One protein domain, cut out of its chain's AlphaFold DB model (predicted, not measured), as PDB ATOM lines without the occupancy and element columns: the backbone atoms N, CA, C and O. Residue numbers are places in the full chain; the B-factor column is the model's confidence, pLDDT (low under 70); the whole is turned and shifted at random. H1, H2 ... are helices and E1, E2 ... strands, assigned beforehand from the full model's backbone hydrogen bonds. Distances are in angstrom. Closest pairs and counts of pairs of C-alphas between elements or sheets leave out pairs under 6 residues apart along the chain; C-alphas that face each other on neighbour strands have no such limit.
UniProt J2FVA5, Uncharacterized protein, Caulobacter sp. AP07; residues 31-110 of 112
ATOM      1  N   ASP A  31     -40.969  -8.755 103.564       46.72
ATOM      2  CA  ASP A  31     -41.418 -10.144 103.382       46.72
ATOM      3  C   ASP A  31     -42.531 -10.521 104.378       46.72
ATOM      4  O   ASP A  31     -43.508 -11.193 104.047       46.72
ATOM      5  N   VAL A  32     -42.435 -10.009 105.608       43.53
ATOM      6  CA  VAL A  32     -43.462 -10.164 106.654       43.53
ATOM      7  C   VAL A  32     -44.664  -9.258 106.371       43.53
ATOM      8  O   VAL A  32     -45.801  -9.561 106.742       43.53
ATOM      9  N   CYS A  33     -44.428  -8.158 105.658       44.50
ATOM     10  CA  CYS A  33     -45.444  -7.186 105.307       44.50
ATOM     11  C   CYS A  33     -46.379  -7.620 104.155       44.50
ATOM     12  O   CYS A  33     -47.428  -7.010 103.961       44.50
ATOM     13  N   ALA A  34     -46.069  -8.714 103.452       50.47
ATOM     14  CA  ALA A  34     -46.915  -9.267 102.390       50.47
ATOM     15  C   ALA A  34     -48.170 -10.002 102.904       50.47
ATOM     16  O   ALA A  34     -49.096 -10.252 102.131       50.47
ATOM     17  N   ASN A  35     -48.227 -10.353 104.197       51.09
ATOM     18  CA  ASN A  35     -49.397 -10.990 104.796       51.09
ATOM     19  C   ASN A  35     -50.297  -9.941 105.481       51.09
ATOM     20  O   ASN A  35     -50.011  -9.558 106.616       51.09
ATOM     21  N   PRO A  36     -51.412  -9.509 104.856       54.03
ATOM     22  CA  PRO A  36     -52.309  -8.495 105.425       54.03
ATOM     23  C   PRO A  36     -53.024  -8.966 106.700       54.03
ATOM     24  O   PRO A  36     -53.648  -8.170 107.393       54.03
ATOM     25  N   ASN A  37     -52.942 -10.261 107.010       54.62
ATOM     26  CA  ASN A  37     -53.508 -10.869 108.204       54.62
ATOM     27  C   ASN A  37     -52.430 -11.187 109.253       54.62
ATOM     28  O   ASN A  37     -52.690 -11.988 110.142       54.62
ATOM     29  N   ASP A  38     -51.208 -10.653 109.157       62.03
ATOM     30  CA  ASP A  38     -50.243 -10.768 110.253       62.03
ATOM     31  C   ASP A  38     -50.568  -9.740 111.347       62.03
ATOM     32  O   ASP A  38     -50.886  -8.580 111.082       62.03
ATOM     33  N   TYR A  39     -50.484 -10.165 112.608       60.69
ATOM     34  CA  TYR A  39     -50.769  -9.317 113.766       60.69
ATOM     35  C   TYR A  39     -49.932  -8.033 113.818       60.69
ATOM     36  O   TYR A  39     -50.313  -7.078 114.498       60.69
ATOM     37  N   ARG A  40     -48.778  -8.015 113.142       58.25
ATOM     38  CA  ARG A  40     -47.876  -6.863 113.066       58.25
ATOM     39  C   ARG A  40     -48.432  -5.731 112.194       58.25
ATOM     40  O   ARG A  40     -47.918  -4.624 112.312       58.25
ATOM     41  N   HIS A  41     -49.485  -5.987 111.409       57.62
ATOM     42  CA  HIS A  41     -50.267  -4.981 110.666       57.62
ATOM     43  C   HIS A  41     -51.482  -4.454 111.427       57.62
ATOM     44  O   HIS A  41     -52.168  -3.558 110.940       57.62
ATOM     45  N   LEU A  42     -51.793  -4.993 112.611       58.38
ATOM     46  CA  LEU A  42     -52.891  -4.461 113.411       58.38
ATOM     47  C   LEU A  42     -52.514  -3.062 113.905       58.38
ATOM     48  O   LEU A  42     -51.626  -2.910 114.742       58.38
ATOM     49  N   VAL A  43     -53.198  -2.042 113.391       49.91
ATOM     50  CA  VAL A  43     -53.035  -0.648 113.818       49.91
ATOM     51  C   VAL A  43     -54.047  -0.336 114.927       49.91
ATOM     52  O   VAL A  43     -55.209  -0.738 114.861       49.91
ATOM     53  N   GLY A  44     -53.625   0.400 115.958       54.62
ATOM     54  CA  GLY A  44     -54.513   0.906 117.014       54.62
ATOM     55  C   GLY A  44     -54.710  -0.033 118.212       54.62
ATOM     56  O   GLY A  44     -53.841  -0.830 118.557       54.62
ATOM     57  N   ALA A  45     -55.852   0.085 118.898       48.97
ATOM     58  CA  ALA A  45     -56.122  -0.572 120.188       48.97
ATOM     59  C   ALA A  45     -56.179  -2.116 120.139       48.97
ATOM     60  O   ALA A  45     -56.106  -2.760 121.183       48.97
ATOM     61  N   ALA A  46     -56.289  -2.702 118.944       51.53
ATOM     62  CA  ALA A  46     -56.271  -4.149 118.725       51.53
ATOM     63  C   ALA A  46     -54.849  -4.728 118.592       51.53
ATOM     64  O   ALA A  46     -54.687  -5.950 118.586       51.53
ATOM     65  N   ALA A  47     -53.822  -3.876 118.490       59.56
ATOM     66  CA  ALA A  47     -52.443  -4.310 118.332       59.56
ATOM     67  C   ALA A  47     -51.930  -4.972 119.626       59.56
ATOM     68  O   ALA A  47     -51.935  -4.348 120.696       59.56
ATOM     69  N   PRO A  48     -51.462  -6.230 119.570       68.94
ATOM     70  CA  PRO A  48     -50.931  -6.909 120.740       68.94
ATOM     71  C   PRO A  48     -49.675  -6.186 121.238       68.94
ATOM     72  O   PRO A  48     -48.658  -6.111 120.551       68.94
ATOM     73  N   ARG A  49     -49.739  -5.663 122.466       74.69
ATOM     74  CA  ARG A  49     -48.623  -4.928 123.076       74.69
ATOM     75  C   ARG A  49     -47.455  -5.853 123.410       74.69
ATOM     76  O   ARG A  49     -47.639  -6.872 124.084       74.69
ATOM     77  N   THR A  50     -46.263  -5.446 122.983       82.06
ATOM     78  CA  THR A  50     -44.991  -6.125 123.241       82.06
ATOM     79  C   THR A  50     -44.088  -5.280 124.131       82.06
ATOM     80  O   THR A  50     -44.046  -4.061 123.993       82.06
ATOM     81  N   PHE A  51     -43.320  -5.921 125.006       81.38
ATOM     82  CA  PHE A  51     -42.461  -5.260 125.982       81.38
ATOM     83  C   PHE A  51     -41.055  -5.852 125.969       81.38
ATOM     84  O   PHE A  51     -40.868  -7.060 125.839       81.38
ATOM     85  N   THR A  52     -40.051  -5.009 126.179       78.62
ATOM     86  CA  THR A  52     -38.646  -5.434 126.284       78.62
ATOM     87  C   THR A  52     -38.307  -6.003 127.660       78.62
ATOM     88  O   THR A  52     -37.383  -6.802 127.791       78.62
ATOM     89  N   THR A  53     -39.074  -5.645 128.697       79.62
ATOM     90  CA  THR A  53     -38.830  -6.078 130.078       79.62
ATOM     91  C   THR A  53     -40.056  -6.723 130.714       79.62
ATOM     92  O   THR A  53     -41.197  -6.313 130.488       79.62
ATOM     93  N   LEU A  54     -39.810  -7.701 131.592       81.50
ATOM     94  CA  LEU A  54     -40.854  -8.361 132.375       81.50
ATOM     95  C   LEU A  54     -41.593  -7.377 133.297       81.50
ATOM     96  O   LEU A  54     -42.795  -7.514 133.509       81.50
ATOM     97  N   LYS A  55     -40.884  -6.373 133.834       82.19
ATOM     98  CA  LYS A  55     -41.466  -5.355 134.720       82.19
ATOM     99  C   LYS A  55     -42.514  -4.519 133.983       82.19
ATOM    100  O   LYS A  55     -43.619  -4.383 134.494       82.19
ATOM    101  N   ALA A  56     -42.196  -4.023 132.784       80.81
ATOM    102  CA  ALA A  56     -43.143  -3.262 131.968       80.81
ATOM    103  C   ALA A  56     -44.373  -4.105 131.592       80.81
ATOM    104  O   ALA A  56     -45.505  -3.644 131.722       80.81
ATOM    105  N   ALA A  57     -44.156  -5.372 131.228       82.44
ATOM    106  CA  ALA A  57     -45.248  -6.294 130.933       82.44
ATOM    107  C   ALA A  57     -46.159  -6.530 132.149       82.44
ATOM    108  O   ALA A  57     -47.375  -6.509 132.015       82.44
ATOM    109  N   LYS A  58     -45.597  -6.693 133.352       83.12
ATOM    110  CA  LYS A  58     -46.378  -6.918 134.579       83.12
ATOM    111  C   LYS A  58     -47.233  -5.712 134.981       83.12
ATOM    112  O   LYS A  58     -48.311  -5.901 135.531       83.12
ATOM    113  N   VAL A  59     -46.765  -4.493 134.706       82.19
ATOM    114  CA  VAL A  59     -47.540  -3.262 134.950       82.19
ATOM    115  C   VAL A  59     -48.771  -3.201 134.043       82.19
ATOM    116  O   VAL A  59     -49.836  -2.794 134.494       82.19
ATOM    117  N   LEU A  60     -48.638  -3.626 132.784       80.75
ATOM    118  CA  LEU A  60     -49.713  -3.533 131.791       80.75
ATOM    119  C   LEU A  60     -50.605  -4.775 131.704       80.75
ATOM    120  O   LEU A  60     -51.737  -4.661 131.245       80.75
ATOM    121  N   CYS A  61     -50.139  -5.932 132.174       83.19
ATOM    122  CA  CYS A  61     -50.939  -7.151 132.305       83.19
ATOM    123  C   CYS A  61     -50.973  -7.617 133.778       83.19
ATOM    124  O   CYS A  61     -50.439  -8.678 134.107       83.19
ATOM    125  N   PRO A  62     -51.567  -6.839 134.702       78.69
ATOM    126  CA  PRO A  62     -51.554  -7.174 136.129       78.69
ATOM    127  C   PRO A  62     -52.359  -8.443 136.452       78.69
ATOM    128  O   PRO A  62     -52.014  -9.178 137.376       78.69
ATOM    129  N   SER A  63     -53.403  -8.710 135.667       83.19
ATOM    130  CA  SER A  63     -54.370  -9.795 135.885       83.19
ATOM    131  C   SER A  63     -54.059 -11.060 135.083       83.19
ATOM    132  O   SER A  63     -54.804 -12.035 135.159       83.19
ATOM    133  N   GLU A  64     -52.980 -11.065 134.295       84.44
ATOM    134  CA  GLU A  64     -52.678 -12.153 133.364       84.44
ATOM    135  C   GLU A  64     -51.237 -12.653 133.509       84.44
ATOM    136  O   GLU A  64     -50.327 -11.881 133.817       84.44
ATOM    137  N   PRO A  65     -50.972 -13.938 133.222       87.88
ATOM    138  CA  PRO A  65     -49.603 -14.418 133.134       87.88
ATOM    139  C   PRO A  65     -48.875 -13.766 131.950       87.88
ATOM    140  O   PRO A  65     -49.385 -13.711 130.830       87.88
ATOM    141  N   ILE A  66     -47.640 -13.331 132.198       88.62
ATOM    142  CA  ILE A  66     -46.747 -12.820 131.157       88.62
ATOM    143  C   ILE A  66     -46.078 -13.986 130.434       88.62
ATOM    144  O   ILE A  66     -45.627 -14.958 131.055       88.62
ATOM    145  N   VAL A  67     -45.966 -13.862 129.118       88.69
ATOM    146  CA  VAL A  67     -45.268 -14.813 128.255       88.69
ATOM    147  C   VAL A  67     -44.159 -14.119 127.472       88.69
ATOM    148  O   VAL A  67     -44.203 -12.913 127.239       88.69
ATOM    149  N   TRP A  68     -43.149 -14.888 127.085       87.50
ATOM    150  CA  TRP A  68     -42.087 -14.491 126.173       87.50
ATOM    151  C   TRP A  68     -42.349 -15.102 124.798       87.50
ATOM    152  O   TRP A  68     -42.414 -16.329 124.679       87.50
ATOM    153  N   ARG A  69     -42.469 -14.272 123.764       85.12
ATOM    154  CA  ARG A  69     -42.600 -14.720 122.372       85.12
ATOM    155  C   ARG A  69     -41.284 -14.496 121.637       85.12
ATOM    156  O   ARG A  69     -40.759 -13.383 121.651       85.12
ATOM    157  N   THR A  70     -40.741 -15.538 121.013       83.06
ATOM    158  CA  THR A  70     -39.558 -15.411 120.146       83.06
ATOM    159  C   THR A  70     -39.949 -14.856 118.781       83.06
ATOM    160  O   THR A  70     -41.122 -14.901 118.401       83.06
ATOM    161  N   ARG A  71     -38.965 -14.364 118.019       77.38
ATOM    162  CA  ARG A  71     -39.192 -13.948 116.623       77.38
ATOM    163  C   ARG A  71     -39.768 -15.078 115.758       77.38
ATOM    164  O   ARG A  71     -40.613 -14.809 114.918       77.38
ATOM    165  N   ASP A  72     -39.417 -16.330 116.051       75.75
ATOM    166  CA  ASP A  72     -39.929 -17.527 115.356       75.75
ATOM    167  C   ASP A  72     -41.375 -17.901 115.744       75.75
ATOM    168  O   ASP A  72     -41.863 -18.973 115.397       75.75
ATOM    169  N   GLY A  73     -42.059 -17.078 116.546       73.75
ATOM    170  CA  GLY A  73     -43.451 -17.298 116.942       73.75
ATOM    171  C   GLY A  73     -43.661 -18.290 118.091       73.75
ATOM    172  O   GLY A  73     -44.806 -18.553 118.461       73.75
ATOM    173  N   ARG A  74     -42.593 -18.813 118.708       82.00
ATOM    174  CA  ARG A  74     -42.697 -19.716 119.867       82.00
ATOM    175  C   ARG A  74     -42.999 -18.923 121.134       82.00
ATOM    176  O   ARG A  74     -42.419 -17.864 121.361       82.00
ATOM    177  N   VAL A  75     -43.875 -19.462 121.980       84.62
ATOM    178  CA  VAL A  75     -44.356 -18.806 123.204       84.62
ATOM    179  C   VAL A  75     -43.901 -19.595 124.426       84.62
ATOM    180  O   VAL A  75     -44.096 -20.805 124.502       84.62
ATOM    181  N   TYR A  76     -43.320 -18.898 125.398       84.62
ATOM    182  CA  TYR A  76     -42.796 -19.466 126.637       84.62
ATOM    183  C   TYR A  76     -43.358 -18.719 127.845       84.62
ATOM    184  O   TYR A  76     -43.613 -17.521 127.783       84.62
ATOM    185  N   GLY A  77     -43.526 -19.395 128.980       83.50
ATOM    186  CA  GLY A  77     -43.880 -18.710 130.225       83.50
ATOM    187  C   GLY A  77     -42.735 -17.811 130.703       83.50
ATOM    188  O   GLY A  77     -41.590 -18.257 130.774       83.50
ATOM    189  N   ALA A  78     -43.027 -16.571 131.105       75.31
ATOM    190  CA  ALA A  78     -41.994 -15.617 131.528       75.31
ATOM    191  C   ALA A  78     -41.248 -16.001 132.825       75.31
ATOM    192  O   ALA A  78     -40.257 -15.368 133.175       75.31
ATOM    193  N   LYS A  79     -41.704 -17.040 133.545       70.06
ATOM    194  CA  LYS A  79     -41.013 -17.603 134.721       70.06
ATOM    195  C   LYS A  79     -39.712 -18.323 134.368       70.06
ATOM    196  O   LYS A  79     -38.928 -18.640 135.261       70.06
ATOM    197  N   ALA A  80     -39.496 -18.631 133.096       62.53
ATOM    198  CA  ALA A  80     -38.304 -19.330 132.685       62.53
ATOM    199  C   ALA A  80     -37.095 -18.374 132.791       62.53
ATOM    200  O   ALA A  80     -37.103 -17.260 132.265       62.53
ATOM    201  N   LYS A  81     -36.077 -18.772 133.566       58.75
ATOM    202  CA  LYS A  81     -34.906 -17.928 133.845       58.75
ATOM    203  C   LYS A  81     -34.193 -17.581 132.527       58.75
ATOM    204  O   LYS A  81     -33.969 -18.457 131.700       58.75
ATOM    205  N   ALA A  82     -33.833 -16.305 132.365       62.41
ATOM    206  CA  ALA A  82     -33.019 -15.747 131.272       62.41
ATOM    207  C   ALA A  82     -33.663 -15.579 129.874       62.41
ATOM    208  O   ALA A  82     -32.964 -15.259 128.906       62.41
ATOM    209  N   TYR A  83     -34.989 -15.677 129.752       64.50
ATOM    210  CA  TYR A  83     -35.671 -15.275 128.515       64.50
ATOM    211  C   TYR A  83     -35.524 -13.754 128.291       64.50
ATOM    212  O   TYR A  83     -35.558 -12.964 129.233       64.50
ATOM    213  N   GLY A  84     -35.220 -13.355 127.056       61.62
ATOM    214  CA  GLY A  84     -34.786 -11.999 126.691       61.62
ATOM    215  C   GLY A  84     -33.290 -11.717 126.765       61.62
ATOM    216  O   GLY A  84     -32.839 -10.775 126.124       61.62
ATOM    217  N   LYS A  85     -32.505 -12.559 127.450       67.50
ATOM    218  CA  LYS A  85     -31.033 -12.546 127.343       67.50
ATOM    219  C   LYS A  85     -30.509 -13.591 126.357       67.50
ATOM    220  O   LYS A  85     -29.519 -13.346 125.686       67.50
ATOM    221  N   ILE A  86     -31.171 -14.751 126.279       69.88
ATOM    222  CA  ILE A  86     -30.694 -15.911 125.497       69.88
ATOM    223  C   ILE A  86     -31.318 -15.971 124.099       69.88
ATOM    224  O   ILE A  86     -30.716 -16.492 123.167       69.88
ATOM    225  N   LYS A  87     -32.547 -15.473 123.942       75.19
ATOM    226  CA  LYS A  87     -33.285 -15.548 122.676       75.19
ATOM    227  C   LYS A  87     -33.862 -14.184 122.328       75.19
ATOM    228  O   LYS A  87     -34.456 -13.581 123.222       75.19
ATOM    229  N   PRO A  88     -33.751 -13.722 121.070       80.31
ATOM    230  CA  PRO A  88     -34.402 -12.499 120.624       80.31
ATOM    231  C   PRO A  88     -35.927 -12.678 120.612       80.31
ATOM    232  O   PRO A  88     -36.455 -13.714 120.195       80.31
ATOM    233  N   GLY A  89     -36.649 -11.668 121.089       82.56
ATOM    234  CA  GLY A  89     -38.095 -11.737 121.285       82.56
ATOM    235  C   GLY A  89     -38.606 -10.626 122.195       82.56
ATOM    236  O   GLY A  89     -37.917  -9.626 122.405       82.56
ATOM    237  N   TYR A  90     -39.810 -10.815 122.728       85.44
ATOM    238  CA  TYR A  90     -40.511  -9.801 123.512       85.44
ATOM    239  C   TYR A  90     -41.431 -10.435 124.562       85.44
ATOM    240  O   TYR A  90     -41.998 -11.511 124.354       85.44
ATOM    241  N   TYR A  91     -41.619  -9.733 125.677       84.94
ATOM    242  CA  TYR A  91     -42.644 -10.036 126.670       84.94
ATOM    243  C   TYR A  91     -44.012  -9.541 126.202       84.94
ATOM    244  O   TYR A  91     -44.120  -8.488 125.582       84.94
ATOM    245  N   MET A  92     -45.073 -10.265 126.534       86.88
ATOM    246  CA  MET A  92     -46.450  -9.866 126.241       86.88
ATOM    247  C   MET A  92     -47.428 -10.517 127.213       86.88
ATOM    248  O   MET A  92     -47.102 -11.504 127.879       86.88
ATOM    249  N   CYS A  93     -48.640  -9.973 127.279       87.38
ATOM    250  CA  CYS A  93     -49.735 -10.614 127.990       87.38
ATOM    251  C   CYS A  93     -50.105 -11.939 127.297       87.38
ATOM    252  O   CYS A  93     -50.022 -12.054 126.068       87.38
ATOM    253  N   ARG A  94     -50.529 -12.960 128.054       86.50
ATOM    254  CA  ARG A  94     -50.950 -14.243 127.463       86.50
ATOM    255  C   ARG A  94     -52.126 -14.080 126.498       86.50
ATOM    256  O   ARG A  94     -52.137 -14.752 125.467       86.50
ATOM    257  N   SER A  95     -53.076 -13.194 126.801       83.25
ATOM    258  CA  SER A  95     -54.202 -12.881 125.909       83.25
ATOM    259  C   SER A  95     -53.713 -12.399 124.540       83.25
ATOM    260  O   SER A  95     -54.070 -12.984 123.521       83.25
ATOM    261  N   HIS A  96     -52.797 -11.429 124.519       82.69
ATOM    262  CA  HIS A  96     -52.178 -10.903 123.302       82.69
ATOM    263  C   HIS A  96     -51.457 -11.991 122.508       82.69
ATOM    264  O   HIS A  96     -51.625 -12.084 121.295       82.69
ATOM    265  N   SER A  97     -50.709 -12.864 123.183       82.88
ATOM    266  CA  SER A  97     -50.051 -13.982 122.509       82.88
ATOM    267  C   SER A  97     -51.046 -14.933 121.840       82.88
ATOM    268  O   SER A  97     -50.772 -15.419 120.744       82.88
ATOM    269  N   ASN A  98     -52.186 -15.208 122.479       82.31
ATOM    270  CA  ASN A  98     -53.235 -16.052 121.906       82.31
ATOM    271  C   ASN A  98     -53.921 -15.373 120.717       82.31
ATOM    272  O   ASN A  98     -54.181 -16.041 119.716       82.31
ATOM    273  N   THR A  99     -54.182 -14.066 120.809       77.06
ATOM    274  CA  THR A  99     -54.721 -13.264 119.702       77.06
ATOM    275  C   THR A  99     -53.809 -13.352 118.488       77.06
ATOM    276  O   THR A  99     -54.274 -13.696 117.407       77.06
ATOM    277  N   ILE A 100     -52.502 -13.163 118.683       75.75
ATOM    278  CA  ILE A 100     -51.522 -13.323 117.609       75.75
ATOM    279  C   ILE A 100     -51.588 -14.729 117.006       75.75
ATOM    280  O   ILE A 100     -51.618 -14.881 115.790       75.75
ATOM    281  N   THR A 101     -51.587 -15.770 117.839       77.12
ATOM    282  CA  THR A 101     -51.619 -17.152 117.343       77.12
ATOM    283  C   THR A 101     -52.893 -17.437 116.550       77.12
ATOM    284  O   THR A 101     -52.816 -18.109 115.527       77.12
ATOM    285  N   ARG A 102     -54.049 -16.900 116.963       74.75
ATOM    286  CA  ARG A 102     -55.305 -17.008 116.202       74.75
ATOM    287  C   ARG A 102     -55.230 -16.294 114.861       74.75
ATOM    288  O   ARG A 102     -55.599 -16.887 113.857       74.75
ATOM    289  N   ILE A 103     -54.743 -15.059 114.853       70.81
ATOM    290  CA  ILE A 103     -54.604 -14.247 113.641       70.81
ATOM    291  C   ILE A 103     -53.650 -14.929 112.652       70.81
ATOM    292  O   ILE A 103     -54.003 -15.135 111.496       70.81
ATOM    293  N   ASN A 104     -52.499 -15.405 113.131       70.50
ATOM    294  CA  ASN A 104     -51.544 -16.139 112.301       70.50
ATOM    295  C   ASN A 104     -52.103 -17.489 111.822       70.50
ATOM    296  O   ASN A 104     -51.841 -17.897 110.698       70.50
ATOM    297  N   ALA A 105     -52.893 -18.190 112.640       69.69
ATOM    298  CA  ALA A 105     -53.564 -19.412 112.203       69.69
ATOM    299  C   ALA A 105     -54.617 -19.127 111.120       69.69
ATOM    300  O   ALA A 105     -54.709 -19.883 110.161       69.69
ATOM    301  N   GLN A 106     -55.376 -18.034 111.235       66.19
ATOM    302  CA  GLN A 106     -56.349 -17.608 110.223       66.19
ATOM    303  C   GLN A 106     -55.678 -17.151 108.924       66.19
ATOM    304  O   GLN A 106     -56.196 -17.426 107.845       66.19
ATOM    305  N   SER A 107     -54.520 -16.496 109.012       62.22
ATOM    306  CA  SER A 107     -53.766 -16.068 107.835       62.22
ATOM    307  C   SER A 107     -53.150 -17.240 107.068       62.22
ATOM    308  O   SER A 107     -53.149 -17.233 105.840       62.22
ATOM    309  N   LEU A 108     -52.700 -18.275 107.783       57.44
ATOM    310  CA  LEU A 108     -52.224 -19.534 107.202       57.44
ATOM    311  C   LEU A 108     -53.370 -20.425 106.698       57.44
ATOM    312  O   LEU A 108     -53.185 -21.197 105.762       57.44
ATOM    313  N   ALA A 109     -54.556 -20.314 107.296       54.00
ATOM    314  CA  ALA A 109     -55.745 -21.077 106.934       54.00
ATOM    315  C   ALA A 109     -56.575 -20.428 105.815       54.00
ATOM    316  O   ALA A 109     -57.776 -20.677 105.757       54.00
ATOM    317  N   LYS A 110     -55.981 -19.614 104.929       40.03
ATOM    318  CA  LYS A 110     -56.671 -19.118 103.729       40.03
ATOM    319  C   LYS A 110     -56.420 -20.053 102.531       40.03
ATOM    320  O   LYS A 110     -55.462 -19.830 101.790       40.03
TER     321      LYS A 110
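This is residues 31 to 110 of the 112 residues of an uncharacterized protein of Caulobacter sp. AP07 (UniProt J2FVA5). A small antiparallel sheet of three strands has the short helix H1 over one face, while the long helix H2 begins over the other face and runs on past the sheet. The opening stretch, residues 31 to 53, has no named element and loops beside the far part of H2 before its residues 50 to 51 pair with the edge strand E3. The 80 printed residues hold H1, E1, E2, E3 and H2 in chain order, the sheet's order being E2, E1, E3. The class is mixed, helices and strands, with 35 residues in named elements, under half. The whole is compact, with a radius of gyration of the C-alphas of 12.7 A and spans of 36 by 26 by 17 A.

H1, residues 54 to 60, is on the sheet at a height of 7.6 A, over E3, residues 89 to 93; their closest C-alphas, Ala 57 and Met 92, are 6.0 A apart. E1, residues 66 to 70, is antiparallel to E3, with N 67 and O 92 2.9 A apart. E1 and E2, residues 75 to 77, form a hairpin, with N 68 and O 76 2.8 A apart. H2, residues 94 to 108, lies over E1 and along the strands, at 10 degrees on the local plane; the closest C-alphas, Val 67 and Arg 94, are 5.8 A apart. H1 and H2 lie on opposite faces, three layers with the sheet between, and are apart. In both helices every O i to N i+4 pair is within hydrogen-bond range.

H1 begins at C-alpha 54 (-40.854, -8.361, 132.375) and is 10.1 A long. E1 measures 13.4 A, E2 7.0 A and E3 13.5 A. H2, 21.0 A long, ends at C-alpha 108 (-52.224, -19.534, 107.202).

The C-alphas farthest apart, of Lys 81 and Lys 110, are 37.2 A apart. The printed part has no cut; E2 to E3 is a long link. Confidence is under 70 at residues 31 to 48, 80 to 86 and 105 to 110.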